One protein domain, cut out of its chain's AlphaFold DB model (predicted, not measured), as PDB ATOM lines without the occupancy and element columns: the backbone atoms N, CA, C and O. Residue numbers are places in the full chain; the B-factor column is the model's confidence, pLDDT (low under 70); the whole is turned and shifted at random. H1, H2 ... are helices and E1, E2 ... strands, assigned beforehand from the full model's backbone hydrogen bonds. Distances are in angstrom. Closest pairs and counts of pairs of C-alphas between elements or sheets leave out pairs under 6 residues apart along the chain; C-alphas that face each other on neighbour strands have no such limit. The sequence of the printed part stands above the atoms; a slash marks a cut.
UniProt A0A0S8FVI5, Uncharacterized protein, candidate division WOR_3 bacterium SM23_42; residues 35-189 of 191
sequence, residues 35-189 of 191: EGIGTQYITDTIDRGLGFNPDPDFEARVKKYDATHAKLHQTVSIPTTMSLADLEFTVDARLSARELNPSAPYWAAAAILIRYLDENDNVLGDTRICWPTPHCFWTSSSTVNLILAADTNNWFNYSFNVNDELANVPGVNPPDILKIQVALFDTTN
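Overview. This is residues 35 to 189 of the 191 residues of an uncharacterized protein of candidate division WOR_3 bacterium SM23_42 (UniProt A0A0S8FVI5). A twisted wall of six strands, arched by bends in its four long strands E4, E10, E6 and E7, forms the body. The hairpin E2 and E3 crosses over the E4 and E10 part of this wall, only partly face to face with it, while the separate pair E5 and E9 runs along the outside of the arch and E9 leads directly into H1, which packs on the wall mainly at E7 and E8. The printed part has 155 residues, with ten named strands and one named helix in the order E1 E2 E3 E4 E5 E6 E7 E8 E9 H1 E10, and the class is mostly strand. The large sheet has the order E1, E4, E10, E6, E7, E8 and is mixed; the two small sheets are antiparallel. The whole is compact, with a radius of gyration of the C-alphas of 16.0 A and spans of 47 by 38 by 28 A.

Arrangement. The large sheet runs from E1, residues 35 to 37, through E4, residues 68 to 77, E10, residues 179 to 188, E6, residues 108 to 117, and E7, residues 123 to 132, to E8, residues 144 to 148. E1 and E8 are its edge strands. E1 and E4 are antiparallel, with N 36 and O 71 2.8 A apart, within hydrogen-bond range. E4 and E10 are antiparallel at 171 degrees, with N 72 and O 184 at 3.0 A. E10 and E6 are antiparallel, with N 183 and O 113 at 2.9 A. E6 and E7 form a hairpin, with N 112 and O 129 at 2.8 A. E7 and E8 are parallel at 20 degrees, with N 128 and O 145 at 2.8 A. E4 bends by 57 degrees at residue 72, E10 by 59 degrees at residue 184, E6 by 65 degrees at residue 112 and E7 by 72 degrees at residue 129. E2, residues 45 to 50, and E3, residues 58 to 63, form a hairpin, with N 61 and O 47 at 2.8 A. With the large sheet they make a sandwich, two sheets face to face, the strands of the one at 77 degrees to those of the other. The closest C-alphas of E3 and E10 are those of Lys 63 and Asp 186, 6.0 A apart. E5, residues 88 to 93, and E9, residues 156 to 161, are antiparallel, with N 158 and O 91 at 2.8 A. H1, residues 162 to 168, is on the large sheet at a height of 9.4 A; it only just lies over E7, on which 3 of its 7 C-alphas fall, and runs across the strands, at 80 degrees to E7 on the local plane. The closest C-alphas of H1 and E8 are those of Asn 168 and Asn 145, 6.0 A apart. In H1, 1 of 3 O i to N i+4 pairs and 4 of 4 O i to N i+3 pairs are within hydrogen-bond range.

Along the chain. From first to last C-alpha E4 measures 27.3 A, E10 27.0 A, E6 24.9 A and E7 21.2 A. E9 measures 16.8 A, E3 16.2 A, E5 16.0 A, E2 15.0 A and E8 12.7 A; H1 measures 10.6 A and E1 6.8 A. E1 begins at C-alpha 35 (218.362, 174.584, 200.093), H1 begins at C-alpha 162 (210.999, 155.655, 186.896), and E10 ends at C-alpha 188 (206.219, 182.780, 191.720).

Size, cuts and confidence. The two C-alphas farthest apart, those of Thr 81 and Ser 103, are 53.4 A apart. The printed part has no cut. The long links are E5 to E6, residues 94 to 107, and E7 to E8, with 11 residues. The mean pLDDT of the printed part is 94.8, and one residue, Pro 102, is under 70.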
ATOM      1  N   GLU A  35     219.322 173.488 200.141       98.00
ATOM      2  CA  GLU A  35     218.362 174.584 200.093       98.00
ATOM      3  C   GLU A  35     218.777 175.636 199.062       98.00
ATOM      4  O   GLU A  35     219.957 175.938 198.878       98.00
ATOM      5  N   GLY A  36     217.793 176.222 198.390       96.31
ATOM      6  CA  GLY A  36     217.987 177.341 197.485       96.31
ATOM      7  C   GLY A  36     216.745 178.210 197.449       96.31
ATOM      8  O   GLY A  36     215.691 177.774 196.994       96.31
ATOM      9  N   ILE A  37     216.871 179.449 197.904       95.62
ATOM     10  CA  ILE A  37     215.859 180.485 197.715       95.62
ATOM     11  C   ILE A  37     216.466 181.498 196.751       95.62
ATOM     12  O   ILE A  37     217.619 181.891 196.916       95.62
ATOM     13  N   GLY A  38     215.708 181.880 195.725       91.69
ATOM     14  CA  GLY A  38     216.069 182.988 194.850       91.69
ATOM     15  C   GLY A  38     215.987 184.321 195.598       91.69
ATOM     16  O   GLY A  38     216.510 184.477 196.698       91.69
ATOM     17  N   THR A  39     215.316 185.319 195.029       90.75
ATOM     18  CA  THR A  39     215.091 186.578 195.753       90.75
ATOM     19  C   THR A  39     214.312 186.302 197.039       90.75
ATOM     20  O   THR A  39     213.172 185.858 196.970       90.75
ATOM     21  N   GLN A  40     214.922 186.550 198.201       89.31
ATOM     22  CA  GLN A  40     214.359 186.174 199.498       89.31
ATOM     23  C   GLN A  40     213.499 187.288 200.107       89.31
ATOM     24  O   GLN A  40     213.945 188.424 200.273       89.31
ATOM     25  N   TYR A  41     212.286 186.925 200.514       89.12
ATOM     26  CA  TYR A  41     211.374 187.717 201.329       89.12
ATOM     27  C   TYR A  41     211.249 187.101 202.724       89.12
ATOM     28  O   TYR A  41     211.453 185.907 202.919       89.12
ATOM     29  N   ILE A  42     210.850 187.910 203.708       89.38
ATOM     30  CA  ILE A  42     210.709 187.473 205.111       89.38
ATOM     31  C   ILE A  42     209.692 186.332 205.306       89.38
ATOM     32  O   ILE A  42     209.705 185.642 206.320       89.38
ATOM     33  N   THR A  43     208.777 186.162 204.357       90.88
ATOM     34  CA  THR A  43     207.709 185.159 204.373       90.88
ATOM     35  C   THR A  43     208.078 183.851 203.677       90.88
ATOM     36  O   THR A  43     207.277 182.910 203.768       90.88
ATOM     37  N   ASP A  44     209.228 183.809 202.995       94.94
ATOM     38  CA  ASP A  44     209.767 182.622 202.334       94.94
ATOM     39  C   ASP A  44     210.413 181.705 203.368       94.94
ATOM     40  O   ASP A  44     211.173 182.163 204.224       94.94
ATOM     41  N   THR A  45     210.125 180.409 203.283       96.12
ATOM     42  CA  THR A  45     210.657 179.426 204.230       96.12
ATOM     43  C   THR A  45     211.006 178.125 203.525       96.12
ATOM     44  O   THR A  45     210.265 177.653 202.661       96.12
ATOM     45  N   ILE A  46     212.128 177.539 203.927       97.88
ATOM     46  CA  ILE A  46     212.417 176.120 203.757       97.88
ATOM     47  C   ILE A  46     212.658 175.602 205.168       97.88
ATOM     48  O   ILE A  46     213.541 176.102 205.862       97.88
ATOM     49  N   ASP A  47     211.801 174.708 205.637       96.88
ATOM     50  CA  ASP A  47     211.839 174.240 207.016       96.88
ATOM     51  C   ASP A  47     211.334 172.807 207.153       96.88
ATOM     52  O   ASP A  47     210.630 172.294 206.286       96.88
ATOM     53  N   ARG A  48     211.712 172.158 208.256       96.44
ATOM     54  CA  ARG A  48     211.155 170.876 208.690       96.44
ATOM     55  C   ARG A  48     210.403 171.072 209.996       96.44
ATOM     56  O   ARG A  48     210.820 171.880 210.829       96.44
ATOM     57  N   GLY A  49     209.321 170.337 210.198       94.50
ATOM     58  CA  GLY A  49     208.545 170.458 211.423       94.50
ATOM     59  C   GLY A  49     207.508 169.364 211.574       94.50
ATOM     60  O   GLY A  49     207.193 168.669 210.620       94.50
ATOM     61  N   LEU A  50     206.991 169.252 212.796       93.06
ATOM     62  CA  LEU A  50     205.849 168.403 213.113       93.06
ATOM     63  C   LEU A  50     204.544 169.152 212.817       93.06
ATOM     64  O   LEU A  50     204.460 170.374 213.009       93.06
ATOM     65  N   GLY A  51     203.500 168.408 212.466       89.00
ATOM     66  CA  GLY A  51     202.138 168.930 212.362       89.00
ATOM     67  C   GLY A  51     201.816 169.603 211.028       89.00
ATOM     68  O   GLY A  51     200.815 170.327 210.949       89.00
ATOM     69  N   PHE A  52     202.625 169.399 209.979       89.19
ATOM     70  CA  PHE A  52     202.175 169.706 208.619       89.19
ATOM     71  C   PHE A  52     201.211 168.621 208.116       89.19
ATOM     72  O   PHE A  52     200.246 168.950 207.406       89.19
ATOM     73  N   ASN A  53     201.423 167.379 208.549       88.31
ATOM     74  CA  ASN A  53     200.503 166.248 208.484       88.31
ATOM     75  C   ASN A  53     200.060 165.855 209.930       88.31
ATOM     76  O   ASN A  53     200.746 166.193 210.897       88.31
ATOM     77  N   PRO A  54     198.834 165.332 210.159       84.94
ATOM     78  CA  PRO A  54     198.337 164.939 211.494       84.94
ATOM     79  C   PRO A  54     199.042 163.768 212.212       84.94
ATOM     80  O   PRO A  54     198.593 163.387 213.298       84.94
ATOM     81  N   ASP A  55     200.078 163.177 211.638       86.75
ATOM     82  CA  ASP A  55     200.935 162.138 212.214       86.75
ATOM     83  C   ASP A  55     202.130 162.730 213.002       86.75
ATOM     84  O   ASP A  55     202.316 163.950 213.047       86.75
ATOM     85  N   PRO A  56     202.836 161.913 213.817       86.88
ATOM     86  CA  PRO A  56     203.869 162.408 214.728       86.88
ATOM     87  C   PRO A  56     205.289 162.466 214.127       86.88
ATOM     88  O   PRO A  56     206.238 162.616 214.900       86.88
ATOM     89  N   ASP A  57     205.446 162.307 212.816       92.00
ATOM     90  CA  ASP A  57     206.704 162.398 212.067       92.00
ATOM     91  C   ASP A  57     206.987 163.818 211.551       92.00
ATOM     92  O   ASP A  57     206.209 164.757 211.752       92.00
ATOM     93  N   PHE A  58     208.195 164.015 211.020       95.88
ATOM     94  CA  PHE A  58     208.607 165.292 210.450       95.88
ATOM     95  C   PHE A  58     208.265 165.361 208.965       95.88
ATOM     96  O   PHE A  58     208.633 164.489 208.187       95.88
ATOM     97  N   GLU A  59     207.730 166.501 208.523       97.12
ATOM     98  CA  GLU A  59     207.657 166.812 207.097       97.12
ATOM     99  C   GLU A  59     208.518 168.027 206.748       97.12
ATOM    100  O   GLU A  59     208.691 168.970 207.531       97.12
ATOM    101  N   ALA A  60     209.040 168.032 205.522       97.62
ATOM    102  CA  ALA A  60     209.665 169.206 204.936       97.62
ATOM    103  C   ALA A  60     208.619 170.109 204.267       97.62
ATOM    104  O   ALA A  60     207.685 169.654 203.605       97.62
ATOM    105  N   ARG A  61     208.815 171.420 204.384       97.69
ATOM    106  CA  ARG A  61     207.994 172.447 203.752       97.69
ATOM    107  C   ARG A  61     208.876 173.429 202.998       97.69
ATOM    108  O   ARG A  61     209.837 173.971 203.532       97.69
ATOM    109  N   VAL A  62     208.480 173.708 201.762       98.00
ATOM    110  CA  VAL A  62     209.029 174.787 200.939       98.00
ATOM    111  C   VAL A  62     207.898 175.761 200.654       98.00
ATOM    112  O   VAL A  62     206.806 175.349 200.270       98.00
ATOM    113  N   LYS A  63     208.148 177.050 200.877       96.12
ATOM    114  CA  LYS A  63     207.176 178.115 200.655       96.12
ATOM    115  C   LYS A  63     207.846 179.314 200.005       96.12
ATOM    116  O   LYS A  63     208.798 179.870 200.563       96.12
ATOM    117  N   LYS A  64     207.267 179.775 198.898       94.88
ATOM    118  CA  LYS A  64     207.608 181.038 198.246       94.88
ATOM    119  C   LYS A  64     206.430 182.002 198.269       94.88
ATOM    120  O   LYS A  64     205.291 181.633 198.004       94.88
ATOM    121  N   TYR A  65     206.695 183.255 198.619       89.94
ATOM    122  CA  TYR A  65     205.686 184.308 198.639       89.94
ATOM    123  C   TYR A  65     205.616 185.089 197.325       89.94
ATOM    124  O   TYR A  65     204.525 185.249 196.785       89.94
ATOM    125  N   ASP A  66     206.752 185.595 196.841       86.06
ATOM    126  CA  ASP A  66     206.825 186.383 195.606       86.06
ATOM    127  C   ASP A  66     208.221 186.310 194.971       86.06
ATOM    128  O   ASP A  66     209.203 186.131 195.685       86.06
ATOM    129  N   ALA A  67     208.288 186.487 193.652       84.19
ATOM    130  CA  ALA A  67     209.444 186.425 192.762       84.19
ATOM    131  C   ALA A  67     210.315 185.155 192.838       84.19
ATOM    132  O   ALA A  67     210.758 184.716 193.896       84.19
ATOM    133  N   THR A  68     210.736 184.653 191.675       90.88
ATOM    134  CA  THR A  68     211.664 183.523 191.507       90.88
ATOM    135  C   THR A  68     211.140 182.214 192.115       90.88
ATOM    136  O   THR A  68     210.045 181.784 191.779       90.88
ATOM    137  N   HIS A  69     211.920 181.544 192.965       94.69
ATOM    138  CA  HIS A  69     211.607 180.224 193.493       94.69
ATOM    139  C   HIS A  69     212.215 179.984 194.877       94.69
ATOM    140  O   HIS A  69     213.139 180.682 195.300       94.69
ATOM    141  N   ALA A  70     211.706 178.962 195.556       97.44
ATOM    142  CA  ALA A  70     212.345 178.265 196.660       97.44
ATOM    143  C   ALA A  70     212.421 176.775 196.302       97.44
ATOM    144  O   ALA A  70     211.529 176.232 195.647       97.44
ATOM    145  N   LYS A  71     213.517 176.123 196.683       97.75
ATOM    146  CA  LYS A  71     213.813 174.744 196.317       97.75
ATOM    147  C   LYS A  71     214.583 174.039 197.427       97.75
ATOM    148  O   LYS A  71     215.647 174.506 197.824       97.75
ATOM    149  N   LEU A  72     214.095 172.879 197.844       98.69
ATOM    150  CA  LEU A  72     214.832 171.906 198.649       98.69
ATOM    151  C   LEU A  72     215.076 170.689 197.760       98.69
ATOM    152  O   LEU A  72     214.117 170.132 197.234       98.69
ATOM    153  N   HIS A  73     216.329 170.309 197.525       98.75
ATOM    154  CA  HIS A  73     216.635 169.257 196.552       98.75
ATOM    155  C   HIS A  73     217.817 168.377 196.935       98.75
ATOM    156  O   HIS A  73     218.706 168.797 197.673       98.75
ATOM    157  N   GLN A  74     217.833 167.177 196.366       98.62
ATOM    158  CA  GLN A  74     218.936 166.231 196.440       98.62
ATOM    159  C   GLN A  74     219.132 165.601 195.061       98.62
ATOM    160  O   GLN A  74     218.165 165.194 194.415       98.62
ATOM    161  N   THR A  75     220.382 165.540 194.605       98.50
ATOM    162  CA  THR A  75     220.768 164.810 193.392       98.50
ATOM    163  C   THR A  75     221.474 163.526 193.805       98.50
ATOM    164  O   THR A  75     222.440 163.575 194.564       98.50
ATOM    165  N   VAL A  76     221.024 162.389 193.282       97.62
ATOM    166  CA  VAL A  76     221.611 161.068 193.531       97.62
ATOM    167  C   VAL A  76     222.123 160.466 192.231       97.62
ATOM    168  O   VAL A  76     221.493 160.588 191.183       97.62
ATOM    169  N   SER A  77     223.287 159.821 192.294       97.56
ATOM    170  CA  SER A  77     223.810 159.045 191.165       97.56
ATOM    171  C   SER A  77     223.157 157.673 191.134       97.56
ATOM    172  O   SER A  77     223.002 157.044 192.181       97.56
ATOM    173  N   ILE A  78     222.806 157.200 189.941       96.12
ATOM    174  CA  ILE A  78     222.284 155.847 189.756       96.12
ATOM    175  C   ILE A  78     223.480 154.884 189.794       96.12
ATOM    176  O   ILE A  78     224.409 155.041 188.996       96.12
ATOM    177  N   PRO A  79     223.522 153.904 190.717       94.62
ATOM    178  CA  PRO A  79     224.617 152.941 190.758       94.62
ATOM    179  C   PRO A  79     224.722 152.165 189.442       94.62
ATOM    180  O   PRO A  79     223.716 151.727 188.902       94.62
ATOM    181  N   THR A  80     225.937 151.882 188.963       92.31
ATOM    182  CA  THR A  80     226.150 151.124 187.708       92.31
ATOM    183  C   THR A  80     225.613 149.687 187.748       92.31
ATOM    184  O   THR A  80     225.575 149.005 186.730       92.31
ATOM    185  N   THR A  81     225.261 149.193 188.934       91.31
ATOM    186  CA  THR A  81     224.638 147.884 189.164       91.31
ATOM    187  C   THR A  81     223.110 147.931 189.121       91.31
ATOM    188  O   THR A  81     222.478 146.912 189.379       91.31
ATOM    189  N   MET A  82     222.524 149.101 188.872       91.94
ATOM    190  CA  MET A  82     221.093 149.368 188.901       91.94
ATOM    191  C   MET A  82     220.668 149.971 187.562       91.94
ATOM    192  O   MET A  82     221.406 150.745 186.955       91.94
ATOM    193  N   SER A  83     219.481 149.609 187.097       92.88
ATOM    194  CA  SER A  83     218.841 150.217 185.936       92.88
ATOM    195  C   SER A  83     217.681 151.109 186.371       92.88
ATOM    196  O   SER A  83     217.193 151.015 187.494       92.88
ATOM    197  N   LEU A  84     217.188 151.958 185.468       94.69
ATOM    198  CA  LEU A  84     216.007 152.789 185.735       94.69
ATOM    199  C   LEU A  84     214.751 151.958 186.030       94.69
ATOM    200  O   LEU A  84     213.858 152.437 186.718       94.69
ATOM    201  N   ALA A  85     214.686 150.719 185.531       95.38
ATOM    202  CA  ALA A  85     213.575 149.810 185.799       95.38
ATOM    203  C   ALA A  85     213.572 149.293 187.246       95.38
ATOM    204  O   ALA A  85     212.540 148.831 187.720       95.38
ATOM    205  N   ASP A  86     214.699 149.404 187.953       94.88
ATOM    206  CA  ASP A  86     214.827 149.033 189.364       94.88
ATOM    207  C   ASP A  86     214.505 150.209 190.309       94.88
ATOM    208  O   ASP A  86     214.578 150.061 191.530       94.88
ATOM    209  N   LEU A  87     214.195 151.391 189.757       96.06
ATOM    210  CA  LEU A  87     213.932 152.608 190.518       96.06
ATOM    211  C   LEU A  87     212.436 152.861 190.659       96.06
ATOM    212  O   LEU A  87     211.734 153.114 189.681       96.06
ATOM    213  N   GLU A  88     211.990 152.911 191.906       97.19
ATOM    214  CA  GLU A  88     210.660 153.381 192.282       97.19
ATOM    215  C   GLU A  88     210.772 154.771 192.902       97.19
ATOM    216  O   GLU A  88     211.571 155.002 193.817       97.19
ATOM    217  N   PHE A  89     209.960 155.703 192.416       97.94
ATOM    218  CA  PHE A  89     209.733 156.977 193.080       97.94
ATOM    219  C   PHE A  89     208.496 156.858 193.973       97.94
ATOM    220  O   PHE A  89     207.477 156.302 193.561       97.94
ATOM    221  N   THR A  90     208.572 157.391 195.192       98.06
ATOM    222  CA  THR A  90     207.428 157.501 196.102       98.06
ATOM    223  C   THR A  90     207.521 158.782 196.920       98.06
ATOM    224  O   THR A  90     208.607 159.150 197.371       98.06
ATOM    225  N   VAL A  91     206.393 159.465 197.114       97.69
ATOM    226  CA  VAL A  91     206.287 160.636 197.990       97.69
ATOM    227  C   VAL A  91     204.851 160.816 198.470       97.69
ATOM    228  O   VAL A  91     203.911 160.681 197.687       97.69
ATOM    229  N   ASP A  92     204.691 161.196 199.732       97.25
ATOM    230  CA  ASP A  92     203.455 161.777 200.239       97.25
ATOM    231  C   ASP A  92     203.587 163.301 200.199       97.25
ATOM    232  O   ASP A  92     204.531 163.872 200.743       97.25
ATOM    233  N   ALA A  93     202.681 163.979 199.491       97.50
ATOM    234  CA  ALA A  93     202.775 165.423 199.293       97.50
ATOM    235  C   ALA A  93     201.410 166.117 199.292       97.50
ATOM    236  O   ALA A  93     200.427 165.615 198.741       97.50
ATOM    237  N   ARG A  94     201.387 167.341 199.832       97.56
ATOM    238  CA  ARG A  94     200.312 168.323 199.649       97.56
ATOM    239  C   ARG A  94     200.872 169.563 198.962       97.56
ATOM    240  O   ARG A  94     201.818 170.174 199.453       97.56
ATOM    241  N   LEU A  95     200.256 169.964 197.854       98.12
ATOM    242  CA  LEU A  95     200.722 171.070 197.014       98.12
ATOM    243  C   LEU A  95     199.693 172.198 196.999       98.12
ATOM    244  O   LEU A  95     198.496 171.956 196.884       98.12
ATOM    245  N   SER A  96     200.141 173.446 197.111       96.50
ATOM    246  CA  SER A  96     199.250 174.603 197.043       96.50
ATOM    247  C   SER A  96     199.978 175.807 196.470       96.50
ATOM    248  O   SER A  96     201.070 176.147 196.912       96.50
ATOM    249  N   ALA A  97     199.334 176.474 195.521       94.62
ATOM    250  CA  ALA A  97     199.774 177.742 194.966       94.62
ATOM    251  C   ALA A  97     198.550 178.640 194.775       94.62
ATOM    252  O   ALA A  97     197.452 178.158 194.480       94.62
ATOM    253  N   ARG A  98     198.721 179.950 194.966       91.19
ATOM    254  CA  ARG A  98     197.638 180.928 194.806       91.19
ATOM    255  C   ARG A  98     198.135 182.234 194.210       91.19
ATOM    256  O   ARG A  98     199.223 182.699 194.534       91.19
ATOM    257  N   GLU A  99     197.276 182.866 193.425       86.50
ATOM    258  CA  GLU A  99     197.461 184.235 192.949       86.50
ATOM    259  C   GLU A  99     196.784 185.198 193.931       86.50
ATOM    260  O   GLU A  99     195.620 185.018 194.292       86.50
ATOM    261  N   LEU A 100     197.505 186.223 194.395       79.38
ATOM    262  CA  LEU A 100     196.947 187.224 195.318       79.38
ATOM    263  C   LEU A 100     196.154 188.324 194.600       79.38
ATOM    264  O   LEU A 100     195.320 188.977 195.222       79.38
ATOM    265  N   ASN A 101     196.404 188.537 193.306       79.12
ATOM    266  CA  ASN A 101     195.694 189.517 192.490       79.12
ATOM    267  C   ASN A 101     195.257 188.885 191.155       79.12
ATOM    268  O   ASN A 101     196.039 188.897 190.209       79.12
ATOM    269  N   PRO A 102     194.006 188.404 191.055       65.56
ATOM    270  CA  PRO A 102     193.477 187.765 189.846       65.56
ATOM    271  C   PRO A 102     193.317 188.708 188.643       65.56
ATOM    272  O   PRO A 102     193.043 188.257 187.538       65.56
ATOM    273  N   SER A 103     193.410 190.028 188.854       73.75
ATOM    274  CA  SER A 103     193.269 191.041 187.793       73.75
ATOM    275  C   SER A 103     194.593 191.371 187.096       73.75
ATOM    276  O   SER A 103     194.617 192.188 186.178       73.75
ATOM    277  N   ALA A 104     195.695 190.772 187.542       73.56
ATOM    278  CA  ALA A 104     197.011 190.895 186.939       73.56
ATOM    279  C   ALA A 104     197.561 189.485 186.674       73.56
ATOM    280  O   ALA A 104     197.272 188.583 187.458       73.56
ATOM    281  N   PRO A 105     198.355 189.279 185.608       75.44
ATOM    282  CA  PRO A 105     198.853 187.963 185.204       75.44
ATOM    283  C   PRO A 105     200.022 187.501 186.091       75.44
ATOM    284  O   PRO A 105     201.073 187.094 185.596       75.44
ATOM    285  N   TYR A 106     199.870 187.623 187.408       85.06
ATOM    286  CA  TYR A 106     200.742 186.943 188.350       85.06
ATOM    287  C   TYR A 106     200.428 185.470 188.299       85.06
ATOM    288  O   TYR A 106     199.293 185.074 188.050       85.06
ATOM    289  N   TRP A 107     201.427 184.664 188.588       87.62
ATOM    290  CA  TRP A 107     201.249 183.235 188.568       87.62
ATOM    291  C   TRP A 107     202.166 182.603 189.616       87.62
ATOM    292  O   TRP A 107     203.176 183.186 190.033       87.62
ATOM    293  N   ALA A 108     201.777 181.415 190.063       93.69
ATOM    294  CA  ALA A 108     202.534 180.612 191.006       93.69
ATOM    295  C   ALA A 108     202.402 179.124 190.668       93.69
ATOM    296  O   ALA A 108     201.458 178.710 189.990       93.69
ATOM    297  N   ALA A 109     203.328 178.307 191.157       96.12
ATOM    298  CA  ALA A 109     203.191 176.859 191.106       96.12
ATOM    299  C   ALA A 109     203.976 176.190 192.235       96.12
ATOM    300  O   ALA A 109     205.122 176.547 192.496       96.12
ATOM    301  N   ALA A 110     203.369 175.170 192.841       97.94
ATOM    302  CA  ALA A 110     204.033 174.256 193.763       97.94
ATOM    303  C   ALA A 110     204.212 172.900 193.077       97.94
ATOM    304  O   ALA A 110     203.295 172.432 192.395       97.94
ATOM    305  N   ALA A 111     205.373 172.268 193.239       98.44
ATOM    306  CA  ALA A 111     205.659 170.983 192.623       98.44
ATOM    307  C   ALA A 111     206.647 170.118 193.408       98.44
ATOM    308  O   ALA A 111     207.558 170.621 194.063       98.44
ATOM    309  N   ILE A 112     206.511 168.806 193.229       98.69
ATOM    310  CA  ILE A 112     207.615 167.862 193.372       98.69
ATOM    311  C   ILE A 112     208.221 167.650 191.987       98.69
ATOM    312  O   ILE A 112     207.513 167.293 191.042       98.69
ATOM    313  N   LEU A 113     209.519 167.909 191.851       98.50
ATOM    314  CA  LEU A 113     210.262 167.734 190.606       98.50
ATOM    315  C   LEU A 113     211.093 166.459 190.678       98.50
ATOM    316  O   LEU A 113     211.854 166.275 191.626       98.50
ATOM    317  N   ILE A 114     210.995 165.643 189.637       98.69
ATOM    318  CA  ILE A 114     211.883 164.523 189.360       98.69
ATOM    319  C   ILE A 114     212.615 164.885 188.072       98.69
ATOM    320  O   ILE A 114     212.004 164.906 187.006       98.69
ATOM    321  N   ARG A 115     213.900 165.233 188.161       98.69
ATOM    322  CA  ARG A 115     214.711 165.580 186.987       98.69
ATOM    323  C   ARG A 115     215.622 164.437 186.592       98.69
ATOM    324  O   ARG A 115     216.330 163.889 187.441       98.69
ATOM    325  N   TYR A 116     215.648 164.163 185.300       98.69
ATOM    326  CA  TYR A 116     216.541 163.213 184.656       98.69
ATOM    327  C   TYR A 116     217.797 163.954 184.211       98.69
ATOM    328  O   TYR A 116     217.711 164.901 183.424       98.69
ATOM    329  N   LEU A 117     218.950 163.558 184.742       98.88
ATOM    330  CA  LEU A 117     220.214 164.255 184.528       98.88
ATOM    331  C   LEU A 117     221.262 163.323 183.918       98.88
ATOM    332  O   LEU A 117     221.302 162.128 184.233       98.88
ATOM    333  N   ASP A 118     222.147 163.889 183.102       98.56
ATOM    334  CA  ASP A 118     223.349 163.194 182.634       98.56
ATOM    335  C   ASP A 118     224.463 163.163 183.707       98.56
ATOM    336  O   ASP A 118     224.297 163.618 184.845       98.56
ATOM    337  N   GLU A 119     225.635 162.617 183.361       97.88
ATOM    338  CA  GLU A 119     226.798 162.571 184.267       97.88
ATOM    339  C   GLU A 119     227.299 163.958 184.704       97.88
ATOM    340  O   GLU A 119     227.879 164.090 185.786       97.88
ATOM    341  N   ASN A 120     227.047 164.991 183.900       98.25
ATOM    342  CA  ASN A 120     227.527 166.358 184.084       98.25
ATOM    343  C   ASN A 120     226.468 167.273 184.726       98.25
ATOM    344  O   ASN A 120     226.647 168.490 184.742       98.25
ATOM    345  N   ASP A 121     225.382 166.698 185.257       98.00
ATOM    346  CA  ASP A 121     224.249 167.413 185.857       98.00
ATOM    347  C   ASP A 121     223.443 168.276 184.862       98.00
ATOM    348  O   ASP A 121     222.673 169.150 185.276       98.00
ATOM    349  N   ASN A 122     223.561 168.022 183.552       98.50
ATOM    350  CA  ASN A 122     222.687 168.654 182.567       98.50
ATOM    351  C   ASN A 122     221.290 168.032 182.633       98.50
ATOM    352  O   ASN A 122     221.140 166.813 182.715       98.50
ATOM    353  N   VAL A 123     220.257 168.874 182.551       98.50
ATOM    354  CA  VAL A 123     218.859 168.427 182.549       98.50
ATOM    355  C   VAL A 123     218.488 167.869 181.181       98.50
ATOM    356  O   VAL A 123     218.520 168.591 180.185       98.50
ATOM    357  N   LEU A 124     218.090 166.598 181.157       98.69
ATOM    358  CA  LEU A 124     217.573 165.912 179.973       98.69
ATOM    359  C   LEU A 124     216.045 166.035 179.886       98.69
ATOM    360  O   LEU A 124     215.492 166.194 178.799       98.69
ATOM    361  N   GLY A 125     215.366 166.012 181.035       98.56
ATOM    362  CA  GLY A 125     213.929 166.242 181.153       98.56
ATOM    363  C   GLY A 125     213.436 166.192 182.599       98.56
ATOM    364  O   GLY A 125     214.203 165.874 183.509       98.56
ATOM    365  N   ASP A 126     212.151 166.484 182.792       98.00
ATOM    366  CA  ASP A 126     211.513 166.549 184.106       98.00
ATOM    367  C   ASP A 126     210.147 165.845 184.119       98.00
ATOM    368  O   ASP A 126     209.330 166.046 183.223       98.00
ATOM    369  N   THR A 127     209.824 165.169 185.216       98.69
ATOM    370  CA  THR A 127     208.437 164.922 185.631       98.69
ATOM    371  C   THR A 127     208.100 165.837 186.800       98.69
ATOM    372  O   THR A 127     208.893 166.008 187.730       98.69
ATOM    373  N   ARG A 128     206.926 166.473 186.752       98.50
ATOM    374  CA  ARG A 128     206.471 167.432 187.765       98.50
ATOM    375  C   ARG A 128     205.111 167.015 188.293       98.50
ATOM    376  O   ARG A 128     204.123 167.114 187.572       98.50
ATOM    377  N   ILE A 129     205.048 166.615 189.557       98.75
ATOM    378  CA  ILE A 129     203.775 166.513 190.273       98.75
ATOM    379  C   ILE A 129     203.459 167.914 190.774       98.75
ATOM    380  O   ILE A 129     204.235 168.440 191.569       98.75
ATOM    381  N   CYS A 130     202.403 168.560 190.286       98.44
ATOM    382  CA  CYS A 130     202.252 170.000 190.471       98.44
ATOM    383  C   CYS A 130     200.825 170.495 190.714       98.44
ATOM    384  O   CYS A 130     199.833 169.886 190.316       98.44
ATOM    385  N   TRP A 131     200.757 171.668 191.342       97.88
ATOM    386  CA  TRP A 131     199.581 172.525 191.401       97.88
ATOM    387  C   TRP A 131     199.942 173.922 190.865       97.88
ATOM    388  O   TRP A 131     200.467 174.753 191.616       97.88
ATOM    389  N   PRO A 132     199.730 174.184 189.563       96.00
ATOM    390  CA  PRO A 132     199.917 175.503 188.970       96.00
ATOM    391  C   PRO A 132     198.672 176.381 189.151       96.00
ATOM    392  O   PRO A 132     197.538 175.899 189.140       96.00
ATOM    393  N   THR A 133     198.863 177.692 189.272       94.06
ATOM    394  CA  THR A 133     197.757 178.653 189.166       94.06
ATOM    395  C   THR A 133     197.352 178.855 187.696       94.06
ATOM    396  O   THR A 133     198.140 178.530 186.804       94.06
ATOM    397  N   PRO A 134     196.149 179.391 187.399       90.38
ATOM    398  CA  PRO A 134     195.636 179.485 186.026       90.38
ATOM    399  C   PRO A 134     196.540 180.233 185.038       90.38
ATOM    400  O   PRO A 134     196.489 179.948 183.844       90.38
ATOM    401  N   HIS A 135     197.350 181.181 185.516       89.94
ATOM    402  CA  HIS A 135     198.272 181.937 184.670       89.94
ATOM    403  C   HIS A 135     199.680 181.318 184.556       89.94
ATOM    404  O   HIS A 135     200.488 181.840 183.784       89.94
ATOM    405  N   CYS A 136     200.018 180.228 185.269       91.56
ATOM    406  CA  CYS A 136     201.303 179.548 185.038       91.56
ATOM    407  C   CYS A 136     201.227 178.764 183.724       91.56
ATOM    408  O   CYS A 136     200.306 177.992 183.470       91.56
ATOM    409  N   PHE A 137     202.238 178.953 182.887       90.88
ATOM    410  CA  PHE A 137     202.317 178.421 181.529       90.88
ATOM    411  C   PHE A 137     203.109 177.114 181.448       90.88
ATOM    412  O   PHE A 137     203.661 176.770 180.404       90.88
ATOM    413  N   TRP A 138     203.183 176.371 182.553       94.56
ATOM    414  CA  TRP A 138     203.705 175.017 182.505       94.56
ATOM    415  C   TRP A 138     202.816 174.151 181.625       94.56
ATOM    416  O   TRP A 138     201.618 174.009 181.856       94.56
ATOM    417  N   THR A 139     203.439 173.538 180.629       96.31
ATOM    418  CA  THR A 139     202.797 172.595 179.721       96.31
ATOM    419  C   THR A 139     203.673 171.368 179.566       96.31
ATOM    420  O   THR A 139     204.900 171.491 179.504       96.31
ATOM    421  N   SER A 140     203.055 170.195 179.448       97.88
ATOM    422  CA  SER A 140     203.784 168.988 179.071       97.88
ATOM    423  C   SER A 140     204.408 169.144 177.678       97.88
ATOM    424  O   SER A 140     203.890 169.856 176.814       97.88
ATOM    425  N   SER A 141     205.533 168.478 177.461       98.12
ATOM    426  CA  SER A 141     206.282 168.449 176.205       98.12
ATOM    427  C   SER A 141     207.011 167.110 176.072       98.12
ATOM    428  O   SER A 141     206.873 166.240 176.926       98.12
ATOM    429  N   SER A 142     207.831 166.929 175.034       98.19
ATOM    430  CA  SER A 142     208.626 165.703 174.892       98.19
ATOM    431  C   SER A 142     209.640 165.495 176.021       98.19
ATOM    432  O   SER A 142     210.092 164.375 176.205       98.19
ATOM    433  N   THR A 143     210.016 166.537 176.763       98.56
ATOM    434  CA  THR A 143     210.992 166.455 177.863       98.56
ATOM    435  C   THR A 143     210.410 166.893 179.205       98.56
ATOM    436  O   THR A 143     211.149 167.015 180.176       98.56
ATOM    437  N   VAL A 144     209.101 167.161 179.278       98.56
ATOM    438  CA  VAL A 144     208.428 167.561 180.520       98.56
ATOM    439  C   VAL A 144     207.092 166.842 180.629       98.56
ATOM    440  O   VAL A 144     206.223 167.077 179.792       98.56
ATOM    441  N   ASN A 145     206.891 166.045 181.676       98.69
ATOM    442  CA  ASN A 145     205.570 165.539 182.040       98.69
ATOM    443  C   ASN A 145     205.007 166.301 183.245       98.69
ATOM    444  O   ASN A 145     205.727 166.599 184.199       98.69
ATOM    445  N   LEU A 146     203.712 166.613 183.205       98.56
ATOM    446  CA  LEU A 146     202.984 167.249 184.299       98.56
ATOM    447  C   LEU A 146     201.921 166.288 184.833       98.56
ATOM    448  O   LEU A 146     201.015 165.884 184.106       98.56
ATOM    449  N   ILE A 147     202.003 165.986 186.124       98.38
ATOM    450  CA  ILE A 147     201.020 165.211 186.876       98.38
ATOM    451  C   ILE A 147     200.308 166.194 187.806       98.38
ATOM    452  O   ILE A 147     200.881 166.669 188.784       98.38
ATOM    453  N   LEU A 148     199.065 166.552 187.485       98.19
ATOM    454  CA  LEU A 148     198.321 167.528 188.282       98.19
ATOM    455  C   LEU A 148     197.845 166.903 189.597       98.19
ATOM    456  O   LEU A 148     197.201 165.852 189.588       98.19
ATOM    457  N   ALA A 149     198.126 167.570 190.717       97.62
ATOM    458  CA  ALA A 149     197.562 167.200 192.009       97.62
ATOM    459  C   ALA A 149     196.032 167.330 191.983       97.62
ATOM    460  O   ALA A 149     195.488 168.265 191.391       97.62
ATOM    461  N   ALA A 150     195.333 166.394 192.628       95.88
ATOM    462  CA  ALA A 150     193.872 166.344 192.580       95.88
ATOM    463  C   ALA A 150     193.209 167.519 193.324       95.88
ATOM    464  O   ALA A 150     192.183 168.031 192.877       95.88
ATOM    465  N   ASP A 151     193.801 167.958 194.437       95.38
ATOM    466  CA  ASP A 151     193.404 169.155 195.180       95.38
ATOM    467  C   ASP A 151     194.565 169.707 196.030       95.38
ATOM    468  O   ASP A 151     195.671 169.164 196.024       95.38
ATOM    469  N   THR A 152     194.309 170.803 196.755       95.75
ATOM    470  CA  THR A 152     195.311 171.502 197.579       95.75
ATOM    471  C   THR A 152     195.226 171.235 199.080       95.75
ATOM    472  O   THR A 152     196.012 171.794 199.845       95.75
ATOM    473  N   ASN A 153     194.222 170.491 199.536       94.56
ATOM    474  CA  ASN A 153     193.902 170.346 200.956       94.56
ATOM    475  C   ASN A 153     194.351 168.996 201.514       94.56
ATOM    476  O   ASN A 153     194.673 168.915 202.701       94.56
ATOM    477  N   ASN A 154     194.390 167.972 200.667       95.75
ATOM    478  CA  ASN A 154     194.725 166.609 201.040       95.75
ATOM    479  C   ASN A 154     196.190 166.279 200.739       95.75
ATOM    480  O   ASN A 154     196.799 166.818 199.814       95.75
ATOM    481  N   TRP A 155     196.740 165.376 201.543       95.94
ATOM    482  CA  TRP A 155     197.985 164.687 201.234       95.94
ATOM    483  C   TRP A 155     197.684 163.537 200.278       95.94
ATOM    484  O   TRP A 155     196.704 162.810 200.461       95.94
ATOM    485  N   PHE A 156     198.520 163.384 199.262       96.81
ATOM    486  CA  PHE A 156     198.409 162.310 198.289       96.81
ATOM    487  C   PHE A 156     199.715 161.542 198.213       96.81
ATOM    488  O   PHE A 156     200.787 162.148 198.160       96.81
ATOM    489  N   ASN A 157     199.587 160.221 198.142       97.44
ATOM    490  CA  ASN A 157     200.687 159.334 197.823       97.44
ATOM    491  C   ASN A 157     200.854 159.273 196.303       97.44
ATOM    492  O   ASN A 157     199.931 158.880 195.584       97.44
ATOM    493  N   TYR A 158     202.025 159.667 195.817       98.00
ATOM    494  CA  TYR A 158     202.421 159.513 194.425       98.00
ATOM    495  C   TYR A 158     203.510 158.459 194.356       98.00
ATOM    496  O   TYR A 158     204.520 158.574 195.045       98.00
ATOM    497  N   SER A 159     203.315 157.455 193.506       98.06
ATOM    498  CA  SER A 159     204.259 156.359 193.348       98.06
ATOM    499  C   SER A 159     204.270 155.866 191.905       98.06
ATOM    500  O   SER A 159     203.205 155.709 191.303       98.06
ATOM    501  N   PHE A 160     205.463 155.670 191.344       98.06
ATOM    502  CA  PHE A 160     205.646 155.117 190.003       98.06
ATOM    503  C   PHE A 160     207.065 154.583 189.790       98.06
ATOM    504  O   PHE A 160     208.037 155.096 190.354       98.06
ATOM    505  N   ASN A 161     207.176 153.623 188.872       98.19
ATOM    506  CA  ASN A 161     208.451 153.169 188.348       98.19
ATOM    507  C   ASN A 161     209.057 154.242 187.431       98.19
ATOM    508  O   ASN A 161     208.389 154.751 186.526       98.19
ATOM    509  N   VAL A 162     210.329 154.582 187.644       97.69
ATOM    510  CA  VAL A 162     210.999 155.655 186.896       97.69
ATOM    511  C   VAL A 162     211.109 155.322 185.409       97.69
ATOM    512  O   VAL A 162     210.938 156.214 184.585       97.69
ATOM    513  N   ASN A 163     211.368 154.064 185.047       97.69
ATOM    514  CA  ASN A 163     211.461 153.666 183.643       97.69
ATOM    515  C   ASN A 163     210.106 153.740 182.929       97.69
ATOM    516  O   ASN A 163     210.049 154.200 181.791       97.69
ATOM    517  N   ASP A 164     209.026 153.322 183.587       98.19
ATOM    518  CA  ASP A 164     207.684 153.390 182.997       98.19
ATOM    519  C   ASP A 164     207.242 154.842 182.780       98.19
ATOM    520  O   ASP A 164     206.661 155.172 181.744       98.19
ATOM    521  N   GLU A 165     207.585 155.729 183.715       98.25
ATOM    522  CA  GLU A 165     207.289 157.157 183.605       98.25
ATOM    523  C   GLU A 165     207.970 157.819 182.394       98.25
ATOM    524  O   GLU A 165     207.415 158.751 181.807       98.25
ATOM    525  N   LEU A 166     209.116 157.306 181.929       98.00
ATOM    526  CA  LEU A 166     209.798 157.845 180.743       98.00
ATOM    527  C   LEU A 166     208.984 157.702 179.450       98.00
ATOM    528  O   LEU A 166     209.238 158.431 178.489       98.00
ATOM    529  N   ALA A 167     207.953 156.850 179.423       97.88
ATOM    530  CA  ALA A 167     206.997 156.811 178.317       97.88
ATOM    531  C   ALA A 167     206.257 158.152 178.121       97.88
ATOM    532  O   ALA A 167     205.828 158.456 177.004       97.88
ATOM    533  N   ASN A 168     206.141 158.968 179.177       98.38
ATOM    534  CA  ASN A 168     205.502 160.285 179.147       98.38
ATOM    535  C   ASN A 168     206.460 161.422 178.738       98.38
ATOM    536  O   ASN A 168     206.003 162.534 178.473       98.38
ATOM    537  N   VAL A 169     207.768 161.154 178.633       97.94
ATOM    538  CA  VAL A 169     208.800 162.113 178.197       97.94
ATOM    539  C   VAL A 169     209.658 161.536 177.059       97.94
ATOM    540  O   VAL A 169     210.863 161.332 177.208       97.94
ATOM    541  N   PRO A 170     209.077 161.299 175.865       97.81
ATOM    542  CA  PRO A 170     209.728 160.559 174.775       97.81
ATOM    543  C   PRO A 170     210.966 161.242 174.164       97.81
ATOM    544  O   PRO A 170     211.655 160.646 173.341       97.81
ATOM    545  N   GLY A 171     211.233 162.502 174.510       97.75
ATOM    546  CA  GLY A 171     212.445 163.229 174.132       97.75
ATOM    547  C   GLY A 171     213.638 162.961 175.052       97.75
ATOM    548  O   GLY A 171     214.740 163.396 174.729       97.75
ATOM    549  N   VAL A 172     213.437 162.265 176.175       98.25
ATOM    550  CA  VAL A 172     214.500 161.847 177.093       98.25
ATOM    551  C   VAL A 172     214.965 160.450 176.697       98.25
ATOM    552  O   VAL A 172     214.175 159.513 176.656       98.25
ATOM    553  N   ASN A 173     216.257 160.301 176.414       98.00
ATOM    554  CA  ASN A 173     216.853 159.011 176.084       98.00
ATOM    555  C   ASN A 173     217.297 158.294 177.378       98.00
ATOM    556  O   ASN A 173     218.226 158.773 178.031       98.00
ATOM    557  N   PRO A 174     216.682 157.160 177.770       97.56
ATOM    558  CA  PRO A 174     216.942 156.536 179.071       97.56
ATOM    559  C   PRO A 174     218.417 156.188 179.363       97.56
ATOM    560  O   PRO A 174     218.857 156.439 180.482       97.56
ATOM    561  N   PRO A 175     219.218 155.668 178.408       97.12
ATOM    562  CA  PRO A 175     220.637 155.384 178.638       97.12
ATOM    563  C   PRO A 175     221.500 156.599 179.002       97.12
ATOM    564  O   PRO A 175     222.583 156.407 179.550       97.12
ATOM    565  N   ASP A 176     221.047 157.820 178.702       98.19
ATOM    566  CA  ASP A 176     221.788 159.047 179.018       98.19
ATOM    567  C   ASP A 176     221.521 159.526 180.459       98.19
ATOM    568  O   ASP A 176     222.226 160.398 180.966       98.19
ATOM    569  N   ILE A 177     220.522 158.951 181.140       98.38
ATOM    570  CA  ILE A 177     220.162 159.301 182.515       98.38
ATOM    571  C   ILE A 177     221.094 158.567 183.476       98.38
ATOM    572  O   ILE A 177     221.004 157.354 183.663       98.38
ATOM    573  N   LEU A 178     221.965 159.325 184.134       98.25
ATOM    574  CA  LEU A 178     222.959 158.796 185.072       98.25
ATOM    575  C   LEU A 178     222.748 159.310 186.499       98.25
ATOM    576  O   LEU A 178     223.282 158.743 187.457       98.25
ATOM    577  N   LYS A 179     221.938 160.360 186.663       98.62
ATOM    578  CA  LYS A 179     221.551 160.901 187.965       98.62
ATOM    579  C   LYS A 179     220.071 161.280 187.972       98.62
ATOM    580  O   LYS A 179     219.495 161.635 186.943       98.62
ATOM    581  N   ILE A 180     219.477 161.253 189.161       98.44
ATOM    582  CA  ILE A 180     218.123 161.749 189.419       98.44
ATOM    583  C   ILE A 180     218.213 162.876 190.437       98.44
ATOM    584  O   ILE A 180     218.866 162.734 191.469       98.44
ATOM    585  N   GLN A 181     217.535 163.990 190.172       98.75
ATOM    586  CA  GLN A 181     217.301 165.023 191.178       98.75
ATOM    587  C   GLN A 181     215.845 164.999 191.611       98.75
ATOM    588  O   GLN A 181     214.951 165.122 190.778       98.75
ATOM    589  N   VAL A 182     215.626 164.917 192.919       98.56
ATOM    590  CA  VAL A 182     214.314 165.116 193.535       98.56
ATOM    591  C   VAL A 182     214.302 166.484 194.200       98.56
ATOM    592  O   VAL A 182     215.264 166.850 194.882       98.56
ATOM    593  N   ALA A 183     213.239 167.260 193.990       98.62
ATOM    594  CA  ALA A 183     213.093 168.565 194.618       98.62
ATOM    595  C   ALA A 183     211.661 168.866 195.063       98.62
ATOM    596  O   ALA A 183     210.723 168.679 194.294       98.62
ATOM    597  N   LEU A 184     211.521 169.440 196.258       98.50
ATOM    598  CA  LEU A 184     210.355 170.236 196.633       98.50
ATOM    599  C   LEU A 184     210.580 171.641 196.075       98.50
ATOM    600  O   LEU A 184     211.625 172.250 196.321       98.50
ATOM    601  N   PHE A 185     209.623 172.145 195.308       98.00
ATOM    602  CA  PHE A 185     209.777 173.374 194.543       98.00
ATOM    603  C   PHE A 185     208.528 174.245 194.638       98.00
ATOM    604  O   PHE A 185     207.415 173.782 194.407       98.00
ATOM    605  N   ASP A 186     208.725 175.523 194.933       96.56
ATOM    606  CA  ASP A 186     207.676 176.540 194.916       96.56
ATOM    607  C   ASP A 186     208.186 177.748 194.128       96.56
ATOM    608  O   ASP A 186     209.320 178.193 194.324       96.56
ATOM    609  N   THR A 187     207.387 178.257 193.196       94.38
ATOM    610  CA  THR A 187     207.766 179.349 192.296       94.38
ATOM    611  C   THR A 187     206.657 180.372 192.148       94.38
ATOM    612  O   THR A 187     205.470 180.053 192.129       94.38
ATOM    613  N   THR A 188     207.073 181.625 192.002       90.88
ATOM    614  CA  THR A 188     206.219 182.780 191.720       90.88
ATOM    615  C   THR A 188     206.969 183.671 190.741       90.88
ATOM    616  O   THR A 188     208.149 183.950 190.922       90.88
ATOM    617  N   ASN A 189     206.340 184.118 189.662       79.69
ATOM    618  CA  ASN A 189     206.991 184.979 188.665       79.69
ATOM    619  C   ASN A 189     208.350 184.471 188.026       79.69
ATOM    620  O   ASN A 189     208.967 185.250 187.306       79.69
TER     621      ASN A 189